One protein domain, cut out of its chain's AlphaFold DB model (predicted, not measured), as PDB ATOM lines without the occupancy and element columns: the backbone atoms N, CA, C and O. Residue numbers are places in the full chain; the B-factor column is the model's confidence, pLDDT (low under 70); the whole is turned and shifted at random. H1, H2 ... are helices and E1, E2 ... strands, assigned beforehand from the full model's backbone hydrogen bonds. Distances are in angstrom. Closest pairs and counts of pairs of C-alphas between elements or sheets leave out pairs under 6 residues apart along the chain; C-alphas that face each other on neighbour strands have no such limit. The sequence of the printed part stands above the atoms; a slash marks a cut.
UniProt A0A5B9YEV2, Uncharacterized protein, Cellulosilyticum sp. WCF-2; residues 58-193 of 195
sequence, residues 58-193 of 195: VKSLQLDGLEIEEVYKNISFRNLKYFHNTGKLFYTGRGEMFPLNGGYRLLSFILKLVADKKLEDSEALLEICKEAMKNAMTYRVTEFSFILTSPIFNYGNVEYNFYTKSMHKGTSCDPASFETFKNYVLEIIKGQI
ATOM      1  N   VAL A  58     -40.167  16.140 -19.077       96.44
ATOM      2  CA  VAL A  58     -40.593  15.699 -17.747       96.44
ATOM      3  C   VAL A  58     -41.558  16.709 -17.110       96.44
ATOM      4  O   VAL A  58     -42.565  16.299 -16.539       96.44
ATOM      5  N   LYS A  59     -41.345  18.020 -17.304       95.94
ATOM      6  CA  LYS A  59     -42.298  19.070 -16.893       95.94
ATOM      7  C   LYS A  59     -43.648  18.961 -17.597       95.94
ATOM      8  O   LYS A  59     -44.674  19.225 -16.971       95.94
ATOM      9  N   SER A  60     -43.671  18.587 -18.879       96.88
ATOM     10  CA  SER A  60     -44.924  18.515 -19.643       96.88
ATOM     11  C   SER A  60     -45.855  17.392 -19.177       96.88
ATOM     12  O   SER A  60     -47.052  17.463 -19.444       96.88
ATOM     13  N   LEU A  61     -45.338  16.403 -18.437       96.06
ATOM     14  CA  LEU A  61     -46.133  15.316 -17.862       96.06
ATOM     15  C   LEU A  61     -46.991  15.749 -16.664       96.06
ATOM     16  O   LEU A  61     -47.909  15.017 -16.306       96.06
ATOM     17  N   GLN A  62     -46.703  16.908 -16.051       94.06
ATOM     18  CA  GLN A  62     -47.496  17.499 -14.958       94.06
ATOM     19  C   GLN A  62     -47.826  16.508 -13.823       94.06
ATOM     20  O   GLN A  62     -48.956  16.433 -13.348       94.06
ATOM     21  N   LEU A  63     -46.835  15.715 -13.410       95.00
ATOM     22  CA  LEU A  63     -47.002  14.693 -12.379       95.00
ATOM     23  C   LEU A  63     -46.856  15.275 -10.969       95.00
ATOM     24  O   LEU A  63     -45.858  15.927 -10.662       95.00
ATOM     25  N   ASP A  64     -47.800  14.954 -10.085       92.56
ATOM     26  CA  ASP A  64     -47.710  15.302  -8.664       92.56
ATOM     27  C   ASP A  64     -46.519  14.601  -7.989       92.56
ATOM     28  O   ASP A  64     -46.317  13.392  -8.138       92.56
ATOM     29  N   GLY A  65     -45.733  15.356  -7.214       91.12
ATOM     30  CA  GLY A  65     -44.543  14.845  -6.518       91.12
ATOM     31  C   GLY A  65     -43.315  14.650  -7.414       91.12
ATOM     32  O   GLY A  65     -42.362  13.980  -7.016       91.12
ATOM     33  N   LEU A  66     -43.342  15.200  -8.630       95.81
ATOM     34  CA  LEU A  66     -42.181  15.310  -9.502       95.81
ATOM     35  C   LEU A  66     -41.350  16.540  -9.122       95.81
ATOM     36  O   LEU A  66     -41.833  17.670  -9.148       95.81
ATOM     37  N   GLU A  67     -40.076  16.315  -8.835       96.62
ATOM     38  CA  GLU A  67     -39.105  17.343  -8.484       96.62
ATOM     39  C   GLU A  67     -38.003  17.382  -9.539       96.62
ATOM     40  O   GLU A  67     -37.432  16.353  -9.911       96.62
ATOM     41  N   ILE A  68     -37.699  18.581 -10.027       96.44
ATOM     42  CA  ILE A  68     -36.621  18.822 -10.985       96.44
ATOM     43  C   ILE A  68     -35.694  19.849 -10.363       96.44
ATOM     44  O   ILE A  68     -36.105  20.972 -10.075       96.44
ATOM     45  N   GLU A  69     -34.442  19.459 -10.178       93.88
ATOM     46  CA  GLU A  69     -33.406  20.333  -9.656       93.88
ATOM     47  C   GLU A  69     -32.460  20.696 -10.807       93.88
ATOM     48  O   GLU A  69     -31.788  19.843 -11.396       93.88
ATOM     49  N   GLU A  70     -32.479  21.975 -11.175       88.88
ATOM     50  CA  GLU A  70     -31.850  22.492 -12.391       88.88
ATOM     51  C   GLU A  70     -30.332  22.680 -12.252       88.88
ATOM     52  O   GLU A  70     -29.618  22.594 -13.252       88.88
ATOM     53  N   VAL A  71     -29.814  22.907 -11.037       84.31
ATOM     54  CA  VAL A  71     -28.388  23.191 -10.798       84.31
ATOM     55  C   VAL A  71     -27.546  21.930 -10.985       84.31
ATOM     56  O   VAL A  71     -26.599  21.902 -11.771       84.31
ATOM     57  N   TYR A  72     -27.909  20.855 -10.293       84.25
ATOM     58  CA  TYR A  72     -27.253  19.551 -10.343       84.25
ATOM     59  C   TYR A  72     -27.883  18.604 -11.364       84.25
ATOM     60  O   TYR A  72     -27.422  17.467 -11.504       84.25
ATOM     61  N   LYS A  73     -28.907  19.063 -12.093       93.44
ATOM     62  CA  LYS A  73     -29.560  18.337 -13.189       93.44
ATOM     63  C   LYS A  73     -30.042  16.957 -12.749       93.44
ATOM     64  O   LYS A  73     -29.633  15.918 -13.284       93.44
ATOM     65  N   ASN A  74     -30.880  16.947 -11.717       95.19
ATOM     66  CA  ASN A  74     -31.465  15.728 -11.177       95.19
ATOM     67  C   ASN A  74     -32.995  15.772 -11.208       95.19
ATOM     68  O   ASN A  74     -33.609  16.836 -11.236       95.19
ATOM     69  N   ILE A  75     -33.591  14.584 -11.272       97.75
ATOM     70  CA  ILE A  75     -35.041  14.399 -11.290       97.75
ATOM     71  C   ILE A  75     -35.392  13.399 -10.205       97.75
ATOM     72  O   ILE A  75     -34.833  12.298 -10.177       97.75
ATOM     73  N   SER A  76     -36.331  13.773  -9.351       96.75
ATOM     74  CA  SER A  76     -36.871  12.932  -8.295       96.75
ATOM     75  C   SER A  76     -38.368  12.739  -8.505       96.75
ATOM     76  O   SER A  76     -39.092  13.677  -8.817       96.75
ATOM     77  N   PHE A  77     -38.834  11.501  -8.379       96.00
ATOM     78  CA  PHE A  77     -40.254  11.176  -8.471       96.00
ATOM     79  C   PHE A  77     -40.551   9.955  -7.611       96.00
ATOM     80  O   PHE A  77     -40.109   8.850  -7.932       96.00
ATOM     81  N   ARG A  78     -41.303  10.133  -6.519       93.44
ATOM     82  CA  ARG A  78     -41.558   9.062  -5.537       93.44
ATOM     83  C   ARG A  78     -40.228   8.408  -5.105       93.44
ATOM     84  O   ARG A  78     -39.313   9.101  -4.676       93.44
ATOM     85  N   ASN A  79     -40.093   7.092  -5.277       94.75
ATOM     86  CA  ASN A  79     -38.888   6.325  -4.954       94.75
ATOM     87  C   ASN A  79     -37.886   6.229  -6.122       94.75
ATOM     88  O   ASN A  79     -37.122   5.268  -6.196       94.75
ATOM     89  N   LEU A  80     -37.896   7.185  -7.054       95.75
ATOM     90  CA  LEU A  80     -36.928   7.290  -8.145       95.75
ATOM     91  C   LEU A  80     -36.079   8.545  -8.021       95.75
ATOM     92  O   LEU A  80     -36.593   9.638  -7.776       95.75
ATOM     93  N   LYS A  81     -34.784   8.394  -8.313       97.06
ATOM     94  CA  LYS A  81     -33.864   9.518  -8.481       97.06
ATOM     95  C   LYS A  81     -32.939   9.316  -9.675       97.06
ATOM     96  O   LYS A  81     -32.197   8.337  -9.739       97.06
ATOM     97  N   TYR A  82     -32.973  10.247 -10.619       97.00
ATOM     98  CA  TYR A  82     -32.144  10.272 -11.820       97.00
ATOM     99  C   TYR A  82     -31.127  11.410 -11.757       97.00
ATOM    100  O   TYR A  82     -31.466  12.527 -11.372       97.00
ATOM    101  N   PHE A  83     -29.895  11.137 -12.187       93.50
ATOM    102  CA  PHE A  83     -28.812  12.118 -12.254       93.50
ATOM    103  C   PHE A  83     -28.316  12.250 -13.688       93.50
ATOM    104  O   PHE A  83     -27.611  11.364 -14.181       93.50
ATOM    105  N   HIS A  84     -28.614  13.375 -14.339       90.56
ATOM    106  CA  HIS A  84     -28.260  13.593 -15.740       90.56
ATOM    107  C   HIS A  84     -26.755  13.493 -15.990       90.56
ATOM    108  O   HIS A  84     -26.332  12.778 -16.894       90.56
ATOM    109  N   ASN A  85     -25.948  14.102 -15.115       83.50
ATOM    110  CA  ASN A  85     -24.484  14.129 -15.226       83.50
ATOM    111  C   ASN A  85     -23.830  12.738 -15.253       83.50
ATOM    112  O   ASN A  85     -22.690  12.608 -15.684       83.50
ATOM    113  N   THR A  86     -24.518  11.705 -14.755       83.00
ATOM    114  CA  THR A  86     -24.017  10.319 -14.765       83.00
ATOM    115  C   THR A  86     -24.871   9.384 -15.617       83.00
ATOM    116  O   THR A  86     -24.530   8.216 -15.777       83.00
ATOM    117  N   GLY A  87     -26.023   9.856 -16.098       85.31
ATOM    118  CA  GLY A  87     -27.052   9.037 -16.728       85.31
ATOM    119  C   GLY A  87     -27.661   7.950 -15.833       85.31
ATOM    120  O   GLY A  87     -28.424   7.126 -16.344       85.31
ATOM    121  N   LYS A  88     -27.339   7.913 -14.531       91.00
ATOM    122  CA  LYS A  88     -27.758   6.851 -13.607       91.00
ATOM    123  C   LYS A  88     -29.140   7.116 -13.028       91.00
ATOM    124  O   LYS A  88     -29.498   8.255 -12.727       91.00
ATOM    125  N   LEU A  89     -29.879   6.030 -12.839       95.56
ATOM    126  CA  LEU A  89     -31.174   5.995 -12.178       95.56
ATOM    127  C   LEU A  89     -31.053   5.146 -10.914       95.56
ATOM    128  O   LEU A  89     -30.383   4.115 -10.919       95.56
ATOM    129  N   PHE A  90     -31.710   5.575  -9.848       96.50
ATOM    130  CA  PHE A  90     -31.705   4.890  -8.568       96.50
ATOM    131  C   PHE A  90     -33.126   4.695  -8.065       96.50
ATOM    132  O   PHE A  90     -33.965   5.587  -8.191       96.50
ATOM    133  N   TYR A  91     -33.349   3.536  -7.460       96.19
ATOM    134  CA  TYR A  91     -34.440   3.305  -6.531       96.19
ATOM    135  C   TYR A  91     -34.050   3.870  -5.162       96.19
ATOM    136  O   TYR A  91     -32.954   3.577  -4.682       96.19
ATOM    137  N   THR A  92     -34.925   4.663  -4.545       93.94
ATOM    138  CA  THR A  92     -34.691   5.331  -3.251       93.94
ATOM    139  C   THR A  92     -35.659   4.900  -2.145       93.94
ATOM    140  O   THR A  92     -35.772   5.567  -1.115       93.94
ATOM    141  N   GLY A  93     -36.414   3.820  -2.356       87.69
ATOM    142  CA  GLY A  93     -37.403   3.357  -1.387       87.69
ATOM    143  C   GLY A  93     -36.772   2.644  -0.188       87.69
ATOM    144  O   GLY A  93     -35.680   2.077  -0.264       87.69
ATOM    145  N   ARG A  94     -37.488   2.668   0.946       82.44
ATOM    146  CA  ARG A  94     -37.091   2.035   2.222       82.44
ATOM    147  C   ARG A  94     -35.734   2.509   2.776       82.44
ATOM    148  O   ARG A  94     -35.068   1.764   3.484       82.44
ATOM    149  N   GLY A  95     -35.336   3.745   2.465       81.94
ATOM    150  CA  GLY A  95     -34.083   4.342   2.947       81.94
ATOM    151  C   GLY A  95     -32.820   3.819   2.256       81.94
ATOM    152  O   GLY A  95     -31.715   4.163   2.666       81.94
ATOM    153  N   GLU A  96     -32.961   3.008   1.208       85.81
ATOM    154  CA  GLU A  96     -31.843   2.497   0.419       85.81
ATOM    155  C   GLU A  96     -31.702   3.289  -0.878       85.81
ATOM    156  O   GLU A  96     -32.699   3.703  -1.456       85.81
ATOM    157  N   MET A  97     -30.475   3.440  -1.384       92.50
ATOM    158  CA  MET A  97     -30.216   3.966  -2.724       92.50
ATOM    159  C   MET A  97     -29.627   2.855  -3.595       92.50
ATOM    160  O   MET A  97     -28.427   2.586  -3.554       92.50
ATOM    161  N   PHE A  98     -30.479   2.185  -4.368       94.50
ATOM    162  CA  PHE A  98     -30.099   1.033  -5.183       94.50
ATOM    163  C   PHE A  98     -30.016   1.417  -6.671       94.50
ATOM    164  O   PHE A  98     -30.994   1.938  -7.216       94.50
ATOM    165  N   PRO A  99     -28.881   1.188  -7.358       93.88
ATOM    166  CA  PRO A  99     -28.730   1.546  -8.765       93.88
ATOM    167  C   PRO A  99     -29.595   0.659  -9.671       93.88
ATOM    168  O   PRO A  99     -29.598  -0.563  -9.549       93.88
ATOM    169  N   LEU A 100     -30.291   1.283 -10.619       95.25
ATOM    170  CA  LEU A 100     -31.093   0.618 -11.642       95.25
ATOM    171  C   LEU A 100     -30.441   0.749 -13.024       95.25
ATOM    172  O   LEU A 100     -29.776   1.742 -13.332       95.25
ATOM    173  N   ASN A 101     -30.695  -0.233 -13.885       88.75
ATOM    174  CA  ASN A 101     -30.342  -0.172 -15.299       88.75
ATOM    175  C   ASN A 101     -31.358   0.680 -16.083       88.75
ATOM    176  O   ASN A 101     -32.480   0.919 -15.647       88.75
ATOM    177  N   GLY A 102     -30.971   1.143 -17.273       86.44
ATOM    178  CA  GLY A 102     -31.873   1.832 -18.209       86.44
ATOM    179  C   GLY A 102     -31.894   3.362 -18.121       86.44
ATOM    180  O   GLY A 102     -32.350   3.998 -19.071       86.44
ATOM    181  N   GLY A 103     -31.356   3.964 -17.054       92.44
ATOM    182  CA  GLY A 103     -31.123   5.412 -16.965       92.44
ATOM    183  C   GLY A 103     -32.353   6.256 -17.326       92.44
ATOM    184  O   GLY A 103     -33.469   5.965 -16.897       92.44
ATOM    185  N   TYR A 104     -32.158   7.278 -18.167       93.25
ATOM    186  CA  TYR A 104     -33.250   8.151 -18.623       93.25
ATOM    187  C   TYR A 104     -34.360   7.398 -19.368       93.25
ATOM    188  O   TYR A 104     -35.526   7.746 -19.224       93.25
ATOM    189  N   ARG A 105     -34.035   6.342 -20.126       92.94
ATOM    190  CA  ARG A 105     -35.034   5.573 -20.882       92.94
ATOM    191  C   ARG A 105     -36.027   4.873 -19.953       92.94
ATOM    192  O   ARG A 105     -37.216   4.843 -20.251       92.94
ATOM    193  N   LEU A 106     -35.554   4.328 -18.830       96.19
ATOM    194  CA  LEU A 106     -36.441   3.743 -17.823       96.19
ATOM    195  C   LEU A 106     -37.222   4.830 -17.071       96.19
ATOM    196  O   LEU A 106     -38.419   4.667 -16.855       96.19
ATOM    197  N   LEU A 107     -36.574   5.950 -16.722       96.81
ATOM    198  CA  LEU A 107     -37.253   7.085 -16.089       96.81
ATOM    199  C   LEU A 107     -38.427   7.577 -16.945       96.81
ATOM    200  O   LEU A 107     -39.558   7.621 -16.472       96.81
ATOM    201  N   SER A 108     -38.168   7.929 -18.206       95.75
ATOM    202  CA  SER A 108     -39.177   8.496 -19.104       95.75
ATOM    203  C   SER A 108     -40.320   7.524 -19.379       95.75
ATOM    204  O   SER A 108     -41.468   7.957 -19.445       95.75
ATOM    205  N   PHE A 109     -40.023   6.225 -19.466       97.31
ATOM    206  CA  PHE A 109     -41.021   5.164 -19.565       97.31
ATOM    207  C   PHE A 109     -41.952   5.136 -18.347       97.31
ATOM    208  O   PHE A 109     -43.168   5.200 -18.510       97.31
ATOM    209  N   ILE A 110     -41.400   5.101 -17.128       97.25
ATOM    210  CA  ILE A 110     -42.203   5.057 -15.896       97.25
ATOM    211  C   ILE A 110     -43.060   6.316 -15.764       97.25
ATOM    212  O   ILE A 110     -44.264   6.207 -15.535       97.25
ATOM    213  N   LEU A 111     -42.468   7.499 -15.946       96.94
ATOM    214  CA  LEU A 111     -43.203   8.760 -15.843       96.94
ATOM    215  C   LEU A 111     -44.347   8.823 -16.866       96.94
ATOM    216  O   LEU A 111     -45.462   9.189 -16.506       96.94
ATOM    217  N   LYS A 112     -44.104   8.395 -18.114       96.25
ATOM    218  CA  LYS A 112     -45.142   8.337 -19.153       96.25
ATOM    219  C   LYS A 112     -46.286   7.407 -18.758       96.25
ATOM    220  O   LYS A 112     -47.441   7.802 -18.843       96.25
ATOM    221  N   LEU A 113     -45.985   6.197 -18.280       96.69
ATOM    222  CA  LEU A 113     -47.023   5.245 -17.875       96.69
ATOM    223  C   LEU A 113     -47.875   5.753 -16.710       96.69
ATOM    224  O   LEU A 113     -49.077   5.484 -16.678       96.69
ATOM    225  N   VAL A 114     -47.273   6.471 -15.760       95.81
ATOM    226  CA  VAL A 114     -48.015   7.082 -14.651       95.81
ATOM    227  C   VAL A 114     -48.889   8.231 -15.161       95.81
ATOM    228  O   VAL A 114     -50.072   8.278 -14.828       95.81
ATOM    229  N   ALA A 115     -48.352   9.106 -16.019       95.50
ATOM    230  CA  ALA A 115     -49.103  10.214 -16.617       95.50
ATOM    231  C   ALA A 115     -50.302   9.714 -17.446       95.50
ATOM    232  O   ALA A 115     -51.417  10.218 -17.306       95.50
ATOM    233  N   ASP A 116     -50.103   8.645 -18.222       95.12
ATOM    234  CA  ASP A 116     -51.132   7.992 -19.040       95.12
ATOM    235  C   ASP A 116     -52.109   7.124 -18.215       95.12
ATOM    236  O   ASP A 116     -53.002   6.481 -18.780       95.12
ATOM    237  N   LYS A 117     -51.942   7.054 -16.883       94.12
ATOM    238  CA  LYS A 117     -52.720   6.199 -15.962       94.12
ATOM    239  C   LYS A 117     -52.715   4.717 -16.363       94.12
ATOM    240  O   LYS A 117     -53.705   4.002 -16.209       94.12
ATOM    241  N   LYS A 118     -51.595   4.248 -16.916       94.25
ATOM    242  CA  LYS A 118     -51.339   2.839 -17.271       94.25
ATOM    243  C   LYS A 118     -50.561   2.093 -16.192       94.25
ATOM    244  O   LYS A 118     -50.575   0.866 -16.178       94.25
ATOM    245  N   LEU A 119     -49.908   2.832 -15.298       92.38
ATOM    246  CA  LEU A 119     -49.215   2.321 -14.125       92.38
ATOM    247  C   LEU A 119     -49.626   3.160 -12.914       92.38
ATOM    248  O   LEU A 119     -49.216   4.309 -12.785       92.38
ATOM    249  N   GLU A 120     -50.461   2.597 -12.048       82.25
ATOM    250  CA  GLU A 120     -50.937   3.292 -10.845       82.25
ATOM    251  C   GLU A 120     -49.830   3.351  -9.781       82.25
ATOM    252  O   GLU A 120     -49.469   4.424  -9.276       82.25
ATOM    253  N   ASP A 121     -49.225   2.192  -9.516       84.62
ATOM    254  CA  ASP A 121     -48.130   2.040  -8.572       84.62
ATOM    255  C   ASP A 121     -46.797   1.795  -9.286       84.62
ATOM    256  O   ASP A 121     -46.482   0.697  -9.745       84.62
ATOM    257  N   SER A 122     -45.983   2.846  -9.353       90.00
ATOM    258  CA  SER A 122     -44.615   2.752  -9.854       90.00
ATOM    259  C   SER A 122     -43.727   1.873  -8.968       90.00
ATOM    260  O   SER A 122     -42.787   1.283  -9.490       90.00
ATOM    261  N   GLU A 123     -44.008   1.760  -7.663       91.19
ATOM    262  CA  GLU A 123     -43.201   0.973  -6.719       91.19
ATOM    263  C   GLU A 123     -43.148  -0.500  -7.118       91.19
ATOM    264  O   GLU A 123     -42.073  -1.097  -7.122       91.19
ATOM    265  N   ALA A 124     -44.276  -1.067  -7.545       91.19
ATOM    266  CA  ALA A 124     -44.351  -2.440  -8.024       91.19
ATOM    267  C   ALA A 124     -43.374  -2.731  -9.181       91.19
ATOM    268  O   ALA A 124     -42.718  -3.772  -9.184       91.19
ATOM    269  N   LEU A 125     -43.221  -1.811 -10.140       95.44
ATOM    270  CA  LEU A 125     -42.250  -1.975 -11.226       95.44
ATOM    271  C   LEU A 125     -40.805  -1.794 -10.739       95.44
ATOM    272  O   LEU A 125     -39.907  -2.503 -11.189       95.44
ATOM    273  N   LEU A 126     -40.571  -0.872  -9.803       94.88
ATOM    274  CA  LEU A 126     -39.245  -0.656  -9.218       94.88
ATOM    275  C   LEU A 126     -38.771  -1.854  -8.395       94.88
ATOM    276  O   LEU A 126     -37.595  -2.209  -8.465       94.88
ATOM    277  N   GLU A 127     -39.681  -2.503  -7.671       92.12
ATOM    278  CA  GLU A 127     -39.420  -3.736  -6.930       92.12
ATOM    279  C   GLU A 127     -38.961  -4.851  -7.878       92.12
ATOM    280  O   GLU A 127     -37.923  -5.468  -7.640       92.12
ATOM    281  N   ILE A 128     -39.648  -5.030  -9.014       94.88
ATOM    282  CA  ILE A 128     -39.233  -5.977 -10.059       94.88
ATOM    283  C   ILE A 128     -37.829  -5.639 -10.579       94.88
ATOM    284  O   ILE A 128     -36.972  -6.518 -10.655       94.88
ATOM    285  N   CYS A 129     -37.563  -4.372 -10.915       95.69
ATOM    286  CA  CYS A 129     -36.250  -3.938 -11.398       95.69
ATOM    287  C   CYS A 129     -35.135  -4.202 -10.374       95.69
ATOM    288  O   CYS A 129     -34.038  -4.623 -10.744       95.69
ATOM    289  N   LYS A 130     -35.403  -3.959  -9.087       93.88
ATOM    290  CA  LYS A 130     -34.454  -4.194  -7.996       93.88
ATOM    291  C   LYS A 130     -34.159  -5.683  -7.822       93.88
ATOM    292  O   LYS A 130     -32.990  -6.064  -7.774       93.88
ATOM    293  N   GLU A 131     -35.188  -6.522  -7.751       93.44
ATOM    294  CA  GLU A 131     -35.012  -7.968  -7.579       93.44
ATOM    295  C   GLU A 131     -34.360  -8.614  -8.807       93.44
ATOM    296  O   GLU A 131     -33.461  -9.438  -8.656       93.44
ATOM    297  N   ALA A 132     -34.695  -8.164 -10.018       92.44
ATOM    298  CA  ALA A 132     -34.013  -8.592 -11.238       92.44
ATOM    299  C   ALA A 132     -32.500  -8.303 -11.182       92.44
ATOM    300  O   ALA A 132     -31.689  -9.191 -11.437       92.44
ATOM    301  N   MET A 133     -32.107  -7.087 -10.781       90.50
ATOM    302  CA  MET A 133     -30.694  -6.705 -10.643       90.50
ATOM    303  C   MET A 133     -29.945  -7.560  -9.615       90.50
ATOM    304  O   MET A 133     -28.809  -7.957  -9.866       90.50
ATOM    305  N   LYS A 134     -30.565  -7.851  -8.463       91.00
ATOM    306  CA  LYS A 134     -29.966  -8.706  -7.423       91.00
ATOM    307  C   LYS A 134     -29.709 -10.132  -7.909       91.00
ATOM    308  O   LYS A 134     -28.737 -10.743  -7.483       91.00
ATOM    309  N   ASN A 135     -30.545 -10.627  -8.819       89.44
ATOM    310  CA  ASN A 135     -30.456 -11.974  -9.383       89.44
ATOM    311  C   ASN A 135     -29.737 -12.000 -10.745       89.44
ATOM    312  O   ASN A 135     -29.929 -12.918 -11.536       89.44
ATOM    313  N   ALA A 136     -28.921 -10.977 -11.040       86.75
ATOM    314  CA  ALA A 136     -28.146 -10.854 -12.279       86.75
ATOM    315  C   ALA A 136     -28.984 -10.947 -13.574       86.75
ATOM    316  O   ALA A 136     -28.479 -11.305 -14.639       86.75
ATOM    317  N   MET A 137     -30.267 -10.594 -13.499       90.06
ATOM    318  CA  MET A 137     -31.165 -10.552 -14.645       90.06
ATOM    319  C   MET A 137     -31.064  -9.203 -15.349       90.06
ATOM    320  O   MET A 137     -30.748  -8.172 -14.752       90.06
ATOM    321  N   THR A 138     -31.390  -9.197 -16.637       88.81
ATOM    322  CA  THR A 138     -31.406  -7.967 -17.432       88.81
ATOM    323  C   THR A 138     -32.834  -7.573 -17.763       88.81
ATOM    324  O   THR A 138     -33.702  -8.425 -17.936       88.81
ATOM    325  N   TYR A 139     -33.089  -6.273 -17.861       94.88
ATOM    326  CA  TYR A 139     -34.355  -5.760 -18.361       94.88
ATOM    327  C   TYR A 139     -34.139  -4.583 -19.293       94.88
ATOM    328  O   TYR A 139     -33.116  -3.893 -19.262       94.88
ATOM    329  N   ARG A 140     -35.148  -4.340 -20.120       91.69
ATOM    330  CA  ARG A 140     -35.237  -3.183 -21.004       91.69
ATOM    331  C   ARG A 140     -36.687  -2.753 -21.155       91.69
ATOM    332  O   ARG A 140     -37.605  -3.530 -20.913       91.69
ATOM    333  N   VAL A 141     -36.874  -1.528 -21.627       94.75
ATOM    334  CA  VAL A 141     -38.194  -0.983 -21.963       94.75
ATOM    335  C   VAL A 141     -38.289  -0.674 -23.449       94.75
ATOM    336  O   VAL A 141     -37.308  -0.251 -24.070       94.75
ATOM    337  N   THR A 142     -39.462  -0.873 -24.031       92.06
ATOM    338  CA  THR A 142     -39.842  -0.347 -25.350       92.06
ATOM    339  C   THR A 142     -40.742   0.872 -25.153       92.06
ATOM    340  O   THR A 142     -40.770   1.449 -24.068       92.06
ATOM    341  N   GLU A 143     -41.461   1.297 -26.188       89.44
ATOM    342  CA  GLU A 143     -42.463   2.353 -26.036       89.44
ATOM    343  C   GLU A 143     -43.601   1.941 -25.086       89.44
ATOM    344  O   GLU A 143     -44.093   2.767 -24.321       89.44
ATOM    345  N   PHE A 144     -43.988   0.661 -25.109       93.56
ATOM    346  CA  PHE A 144     -45.195   0.168 -24.434       93.56
ATOM    347  C   PHE A 144     -44.946  -0.967 -23.450       93.56
ATOM    348  O   PHE A 144     -45.846  -1.310 -22.683       93.56
ATOM    349  N   SER A 145     -43.748  -1.549 -23.469       96.69
ATOM    350  CA  SER A 145     -43.488  -2.794 -22.768       96.69
ATOM    351  C   SER A 145     -42.270  -2.737 -21.869       96.69
ATOM    352  O   SER A 145     -41.269  -2.088 -22.178       96.69
ATOM    353  N   PHE A 146     -42.339  -3.506 -20.788       97.56
ATOM    354  CA  PHE A 146     -41.200  -3.866 -19.957       97.56
ATOM    355  C   PHE A 146     -40.842  -5.328 -20.216       97.56
ATOM    356  O   PHE A 146     -41.709  -6.198 -20.162       97.56
ATOM    357  N   ILE A 147     -39.573  -5.588 -20.519       95.69
ATOM    358  CA  ILE A 147     -39.070  -6.906 -20.911       95.69
ATOM    359  C   ILE A 147     -37.972  -7.303 -19.936       95.69
ATOM    360  O   ILE A 147     -36.987  -6.576 -19.799       95.69
ATOM    361  N   LEU A 148     -38.122  -8.466 -19.313       95.19
ATOM    362  CA  LEU A 148     -37.098  -9.133 -18.517       95.19
ATOM    363  C   LEU A 148     -36.497 -10.282 -19.314       95.19
ATOM    364  O   LEU A 148     -37.223 -11.097 -19.876       95.19
ATOM    365  N   THR A 149     -35.175 -10.383 -19.300       90.69
ATOM    366  CA  THR A 149     -34.419 -11.428 -19.985       90.69
ATOM    367  C   THR A 149     -33.572 -12.184 -18.971       90.69
ATOM    368  O   THR A 149     -32.750 -11.597 -18.258       90.69
ATOM    369  N   SER A 150     -33.779 -13.496 -18.917       90.00
ATOM    370  CA  SER A 150     -33.029 -14.439 -18.095       90.00
ATOM    371  C   SER A 150     -33.302 -15.871 -18.573       90.00
ATOM    372  O   SER A 150     -34.447 -16.161 -18.931       90.00
ATOM    373  N   PRO A 151     -32.314 -16.787 -18.528       88.31
ATOM    374  CA  PRO A 151     -32.514 -18.202 -18.853       88.31
ATOM    375  C   PRO A 151     -33.601 -18.909 -18.029       88.31
ATOM    376  O   PRO A 151     -34.091 -19.946 -18.454       88.31
ATOM    377  N   ILE A 152     -33.982 -18.356 -16.872       89.44
ATOM    378  CA  ILE A 152     -34.998 -18.936 -15.976       89.44
ATOM    379  C   ILE A 152     -36.419 -18.847 -16.541       89.44
ATOM    380  O   ILE A 152     -37.307 -19.577 -16.114       89.44
ATOM    381  N   PHE A 153     -36.661 -17.932 -17.484       91.00
ATOM    382  CA  PHE A 153     -37.954 -17.825 -18.146       91.00
ATOM    383  C   PHE A 153     -38.022 -18.759 -19.349       91.00
ATOM    384  O   PHE A 153     -37.036 -18.955 -20.061       91.00
ATOM    385  N   ASN A 154     -39.224 -19.254 -19.652       84.50
ATOM    386  CA  ASN A 154     -39.470 -19.964 -20.904       84.50
ATOM    387  C   ASN A 154     -39.066 -19.083 -22.096       84.50
ATOM    388  O   ASN A 154     -39.507 -17.942 -22.210       84.50
ATOM    389  N   TYR A 155     -38.218 -19.619 -22.979       86.62
ATOM    390  CA  TYR A 155     -37.626 -18.889 -24.111       86.62
ATOM    391  C   TYR A 155     -36.763 -17.675 -23.712       86.62
ATOM    392  O   TYR A 155     -36.537 -16.760 -24.507       86.62
ATOM    393  N   GLY A 156     -36.251 -17.668 -22.480       90.62
ATOM    394  CA  GLY A 156     -35.251 -16.718 -22.005       90.62
ATOM    395  C   GLY A 156     -35.771 -15.315 -21.695       90.62
ATOM    396  O   GLY A 156     -34.962 -14.436 -21.395       90.62
ATOM    397  N   ASN A 157     -37.080 -15.055 -21.792       93.81
ATOM    398  CA  ASN A 157     -37.646 -13.742 -21.491       93.81
ATOM    399  C   ASN A 157     -39.129 -13.782 -21.094       93.81
ATOM    400  O   ASN A 157     -39.854 -14.726 -21.403       93.81
ATOM    401  N   VAL A 158     -39.568 -12.711 -20.440       96.69
ATOM    402  CA  VAL A 158     -40.978 -12.389 -20.221       96.69
ATOM    403  C   VAL A 158     -41.193 -10.897 -20.458       96.69
ATOM    404  O   VAL A 158     -40.365 -10.066 -20.080       96.69
ATOM    405  N   GLU A 159     -42.307 -10.547 -21.087       97.06
ATOM    406  CA  GLU A 159     -42.668  -9.171 -21.411       97.06
ATOM    407  C   GLU A 159     -44.062  -8.837 -20.881       97.06
ATOM    408  O   GLU A 159     -44.993  -9.634 -20.990       97.06
ATOM    409  N   TYR A 160     -44.217  -7.625 -20.352       97.94
ATOM    410  CA  TYR A 160     -45.520  -7.031 -20.087       97.94
ATOM    411  C   TYR A 160     -45.730  -5.803 -20.956       97.94
ATOM    412  O   TYR A 160     -44.938  -4.862 -20.893       97.94
ATOM    413  N   ASN A 161     -46.819  -5.796 -21.722       97.25
ATOM    414  CA  ASN A 161     -47.246  -4.641 -22.501       97.25
ATOM    415  C   ASN A 161     -48.357  -3.891 -21.750       97.25
ATOM    416  O   ASN A 161     -49.462  -4.406 -21.561       97.25
ATOM    417  N   PHE A 162     -48.069  -2.656 -21.341       96.62
ATOM    418  CA  PHE A 162     -48.974  -1.824 -20.541       96.62
ATOM    419  C   PHE A 162     -50.154  -1.262 -21.347       96.62
ATOM    420  O   PHE A 162     -51.156  -0.831 -20.771       96.62
ATOM    421  N   TYR A 163     -50.055  -1.266 -22.677       93.88
ATOM    422  CA  TYR A 163     -51.088  -0.756 -23.573       93.88
ATOM    423  C   TYR A 163     -52.122  -1.830 -23.902       93.88
ATOM    424  O   TYR A 163     -53.319  -1.593 -23.739       93.88
ATOM    425  N   THR A 164     -51.674  -3.019 -24.308       95.31
ATOM    426  CA  THR A 164     -52.554  -4.164 -24.592       95.31
ATOM    427  C   THR A 164     -52.972  -4.919 -23.334       95.31
ATOM    428  O   THR A 164     -53.889  -5.733 -23.405       95.31
ATOM    429  N   LYS A 165     -52.330  -4.651 -22.185       96.00
ATOM    430  CA  LYS A 165     -52.522  -5.376 -20.918       96.00
ATOM    431  C   LYS A 165     -52.343  -6.882 -21.110       96.00
ATOM    432  O   LYS A 165     -53.203  -7.682 -20.748       96.00
ATOM    433  N   SER A 166     -51.230  -7.259 -21.731       96.88
ATOM    434  CA  SER A 166     -50.912  -8.652 -22.047       96.88
ATOM    435  C   SER A 166     -49.513  -9.020 -21.578       96.88
ATOM    436  O   SER A 166     -48.574  -8.235 -21.747       96.88
ATOM    437  N   MET A 167     -49.376 -10.235 -21.059       96.81
ATOM    438  CA  MET A 167     -48.101 -10.839 -20.698       96.81
ATOM    439  C   MET A 167     -47.670 -11.826 -21.783       96.81
ATOM    440  O   MET A 167     -48.428 -12.725 -22.148       96.81
ATOM    441  N   HIS A 168     -46.436 -11.683 -22.261       95.44
ATOM    442  CA  HIS A 168     -45.819 -12.576 -23.236       95.44
ATOM    443  C   HIS A 168     -44.767 -13.438 -22.536       95.44
ATOM    444  O   HIS A 168     -43.852 -12.910 -21.906       95.44
ATOM    445  N   LYS A 169     -44.890 -14.765 -22.645       92.31
ATOM    446  CA  LYS A 169     -43.959 -15.759 -22.069       92.31
ATOM    447  C   LYS A 169     -43.355 -16.591 -23.205       92.31
ATOM    448  O   LYS A 169     -43.676 -17.771 -23.368       92.31
ATOM    449  N   GLY A 170     -42.567 -15.951 -24.066       82.94
ATOM    450  CA  GLY A 170     -42.051 -16.566 -25.289       82.94
ATOM    451  C   GLY A 170     -43.126 -16.710 -26.367       82.94
ATOM    452  O   GLY A 170     -43.442 -15.746 -27.053       82.94
ATOM    453  N   THR A 171     -43.679 -17.913 -26.540       82.44
ATOM    454  CA  THR A 171     -44.661 -18.216 -27.602       82.44
ATOM    455  C   THR A 171     -46.118 -17.977 -27.199       82.44
ATOM    456  O   THR A 171     -46.993 -17.990 -28.062       82.44
ATOM    457  N   SER A 172     -46.389 -17.762 -25.909       88.75
ATOM    458  CA  SER A 172     -47.733 -17.456 -25.398       88.75
ATOM    459  C   SER A 172     -47.893 -15.963 -25.127       88.75
ATOM    460  O   SER A 172     -46.971 -15.321 -24.622       88.75
ATOM    461  N   CYS A 173     -49.073 -15.434 -25.449       92.62
ATOM    462  CA  CYS A 173     -49.486 -14.063 -25.179       92.62
ATOM    463  C   CYS A 173     -50.898 -14.102 -24.593       92.62
ATOM    464  O   CYS A 173     -51.857 -14.409 -25.302       92.62
ATOM    465  N   ASP A 174     -51.002 -13.804 -23.301       93.12
ATOM    466  CA  ASP A 174     -52.251 -13.886 -22.549       93.12
ATOM    467  C   ASP A 174     -52.628 -12.493 -22.018       93.12
ATOM    468  O   ASP A 174     -51.755 -11.780 -21.501       93.12
ATOM    469  N   PRO A 175     -53.907 -12.077 -22.086       95.81
ATOM    470  CA  PRO A 175     -54.385 -10.924 -21.333       95.81
ATOM    471  C   PRO A 175     -54.072 -11.096 -19.843       95.81
ATOM    472  O   PRO A 175     -54.408 -12.114 -19.241       95.81
ATOM    473  N   ALA A 176     -53.422 -10.103 -19.242       94.88
ATOM    474  CA  ALA A 176     -52.977 -10.163 -17.859       94.88
ATOM    475  C   ALA A 176     -52.940  -8.769 -17.227       94.88
ATOM    476  O   ALA A 176     -52.577  -7.767 -17.853       94.88
ATOM    477  N   SER A 177     -53.275  -8.704 -15.941       94.69
ATOM    478  CA  SER A 177     -53.024  -7.496 -15.156       94.69
ATOM    479  C   SER A 177     -51.523  -7.337 -14.884       94.69
ATOM    480  O   SER A 177     -50.774  -8.318 -14.899       94.69
ATOM    481  N   PHE A 178     -51.080  -6.110 -14.606       95.19
ATOM    482  CA  PHE A 178     -49.692  -5.871 -14.209       95.19
ATOM    483  C   PHE A 178     -49.353  -6.592 -12.895       95.19
ATOM    484  O   PHE A 178     -48.259  -7.126 -12.755       95.19
ATOM    485  N   GLU A 179     -50.318  -6.700 -11.980       94.12
ATOM    486  CA  GLU A 179     -50.169  -7.449 -10.730       94.12
ATOM    487  C   GLU A 179     -49.953  -8.951 -10.985       94.12
ATOM    488  O   GLU A 179     -49.091  -9.581 -10.378       94.12
ATOM    489  N   THR A 180     -50.671  -9.528 -11.953       95.00
ATOM    490  CA  THR A 180     -50.454 -10.917 -12.390       95.00
ATOM    491  C   THR A 180     -49.040 -11.108 -12.941       95.00
ATOM    492  O   THR A 180     -48.371 -12.077 -12.590       95.00
ATOM    493  N   PHE A 181     -48.567 -10.176 -13.773       95.62
ATOM    494  CA  PHE A 181     -47.200 -10.200 -14.294       95.62
ATOM    495  C   PHE A 181     -46.153 -10.080 -13.178       95.62
ATOM    496  O   PHE A 181     -45.202 -10.861 -13.148       95.62
ATOM    497  N   LYS A 182     -46.342  -9.146 -12.238       94.94
ATOM    498  CA  LYS A 182     -45.471  -8.959 -11.070       94.94
ATOM    499  C   LYS A 182     -45.332 -10.257 -10.280       94.94
ATOM    500  O   LYS A 182     -44.212 -10.694 -10.028       94.94
ATOM    501  N   ASN A 183     -46.456 -10.870  -9.912       94.50
ATOM    502  CA  ASN A 183     -46.456 -12.085  -9.103       94.50
ATOM    503  C   ASN A 183     -45.773 -13.244  -9.834       94.50
ATOM    504  O   ASN A 183     -44.888 -13.866  -9.257       94.50
ATOM    505  N   TYR A 184     -46.061 -13.438 -11.126       94.12
ATOM    506  CA  TYR A 184     -45.369 -14.431 -11.958       94.12
ATOM    507  C   TYR A 184     -43.841 -14.248 -11.949       94.12
ATOM    508  O   TYR A 184     -43.092 -15.201 -11.736       94.12
ATOM    509  N   VAL A 185     -43.360 -13.016 -12.151       94.12
ATOM    510  CA  VAL A 185     -41.920 -12.715 -12.155       94.12
ATOM    511  C   VAL A 185     -41.294 -12.974 -10.785       94.12
ATOM    512  O   VAL A 185     -40.253 -13.626 -10.699       94.12
ATOM    513  N   LEU A 186     -41.908 -12.469  -9.712       93.19
ATOM    514  CA  LEU A 186     -41.360 -12.591  -8.362       93.19
ATOM    515  C   LEU A 186     -41.386 -14.034  -7.849       93.19
ATOM    516  O   LEU A 186     -40.478 -14.418  -7.115       93.19
ATOM    517  N   GLU A 187     -42.382 -14.837  -8.224       92.69
ATOM    518  CA  GLU A 187     -42.423 -16.269  -7.908       92.69
ATOM    519  C   GLU A 187     -41.260 -17.021  -8.558       92.69
ATOM    520  O   GLU A 187     -40.569 -17.773  -7.872       92.69
ATOM    521  N   ILE A 188     -40.981 -16.767  -9.840       90.44
ATOM    522  CA  ILE A 188     -39.858 -17.402 -10.547       90.44
ATOM    523  C   ILE A 188     -38.514 -16.993  -9.935       90.44
ATOM    524  O   ILE A 188     -37.651 -17.844  -9.735       90.44
ATOM    525  N   ILE A 189     -38.346 -15.713  -9.588       88.94
ATOM    526  CA  ILE A 189     -37.129 -15.231  -8.920       88.94
ATOM    527  C   ILE A 189     -36.954 -15.905  -7.549       88.94
ATOM    528  O   ILE A 189     -35.867 -16.373  -7.227       88.94
ATOM    529  N   LYS A 190     -38.019 -15.992  -6.739       82.94
ATOM    530  CA  LYS A 190     -37.972 -16.632  -5.411       82.94
ATOM    531  C   LYS A 190     -37.739 -18.139  -5.482       82.94
ATOM    532  O   LYS A 190     -37.075 -18.675  -4.600       82.94
ATOM    533  N   GLY A 191     -38.256 -18.804  -6.515       72.12
ATOM    534  CA  GLY A 191     -38.067 -20.237  -6.742       72.12
ATOM    535  C   GLY A 191     -36.596 -20.661  -6.837       72.12
ATOM    536  O   GLY A 191     -36.291 -21.806  -6.529       72.12
ATOM    537  N   GLN A 192     -35.681 -19.739  -7.165       57.84
ATOM    538  CA  GLN A 192     -34.236 -20.001  -7.199       57.84
ATOM    539  C   GLN A 192     -33.562 -20.097  -5.822       57.84
ATOM    540  O   GLN A 192     -32.433 -20.559  -5.744       57.84
ATOM    541  N   ILE A 193     -34.201 -19.646  -4.735       52.41
ATOM    542  CA  ILE A 193     -33.580 -19.630  -3.394       52.41
ATOM    543  C   ILE A 193     -33.649 -21.021  -2.721       52.41
ATOM    544  O   ILE A 193     -33.030 -21.244  -1.683       52.41
TER     545      ILE A 193
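AT A GLANCE: This is residues 58 to 193 of the 195 residues of an uncharacterized protein of Cellulosilyticum sp. WCF-2 (UniProt A0A5B9YEV2). What would a structural biologist see first? Two small five-strand sheets, E1 to E5 and E6 to E10, stand at the two ends of the longest axis, with H1 and H2 wedged between them. H2 and H3 run side by side over one face of the sheet E6 to E10. What is it made of? The printed part has 136 residues with three named helices and ten named strands, in the order E1 E2 E3 E4 E5 H1 H2 E6 E7 E8 E9 E10 H3; the class is mixed, helices and strands, and both sheets are antiparallel, with their strands side by side in chain order. How large is it? It is compact, with a radius of gyration of the C-alphas of 14.9 A, and spans 46 by 30 by 22 A.

IN THESE COORDINATES: Where are the first strands? E1 is residues 66 to 69, with C-alpha 66 at (-42.181, 15.310, -9.502). E2 is residues 74 to 77, E3 80 to 83, E4 88 to 91 and E5 98 to 100. Which helices follow? H1, residues 103 to 115, is 18.6 A long from first to last C-alpha, and H2, residues 122 to 134, is 18.8 A long; C-alpha 122 is at (-44.615, 2.752, -9.854). What comes last? E6 is residues 138 to 141, E7 145 to 149, 12.8 A long, E8 157 to 161, 13.3 A long, E9 166 to 169 and E10 172 to 175. H3, residues 178 to 193, is 23.8 A long and ends with C-alpha 193 at (-33.580, -19.630, -3.394).

HOW THE PARTS SIT: How is the first sheet made? E1 to E5 form a meander, each strand the antiparallel neighbour of the one before. Within hydrogen-bond range are N 67 and O 76 at 2.8 A between E1 and E2, N 75 and O 82 at 3.0 A between E2 and E3, N 81 and O 90 at 2.9 A between E3 and E4, and N 91 and O 98 at 2.9 A between E4 and E5. Which helices are on it? H1 is on it at a height of 9.6 A, slantwise to the strands, at 38 degrees to E3 on the local plane; the closest C-alphas of H1 and E4 are those of Gly 103 and Leu 89, 4.8 A apart. H2 is on it at a height of 9.1 A, across the strands, at 73 degrees to E4 on the local plane; its closest C-alpha pair with E5 is Cys 129 and Leu 100, 6.9 A. What of the second sheet? E6 to E10 form another meander, with N 140 and O 147, N 146 and O 160, N 159 and O 168, and N 167 and O 174 each 2.9 A apart. H1, H2 and H3 are on one face of it, two layers, one of helices and one of strands; the closest C-alphas of H1 and E6, Leu 106 and Val 141, are 6.5 A apart. H3 is over E8 at a height of 10.9 A, along the strands, at 11 degrees to E8 on the local plane, and its Phe 181 is 6.8 A from Tyr 160 between their C-alphas, the closest pair. How do the helices stand? H1 and H2 are close but not clearly touching, the closest C-alphas, Ile 110 and Ser 122, being 6.9 A apart, at a shallow tilt of 28 degrees, opposite ways. H3 touches H2 with residues 182 to 189 alone, the closest C-alphas being Lys 182 and Ile 128, 7.0 A apart, at a shallow tilt of 23 degrees, the same way. Each O i to N i+4 pair is within hydrogen-bond range in H1 and H2, and 10 of 12 are in H3.

THE WHOLE: How far does it reach? The two C-alphas farthest apart, Val 71 and Thr 171, are 47.6 A apart, and the outline is only just elongated. Is the backbone continuous? The printed part, residues 58 to 193, has no cut, and no link is long. Where is confidence low? The mean pLDDT of the printed part is 92.0, and residues 192 to 193 are under 70.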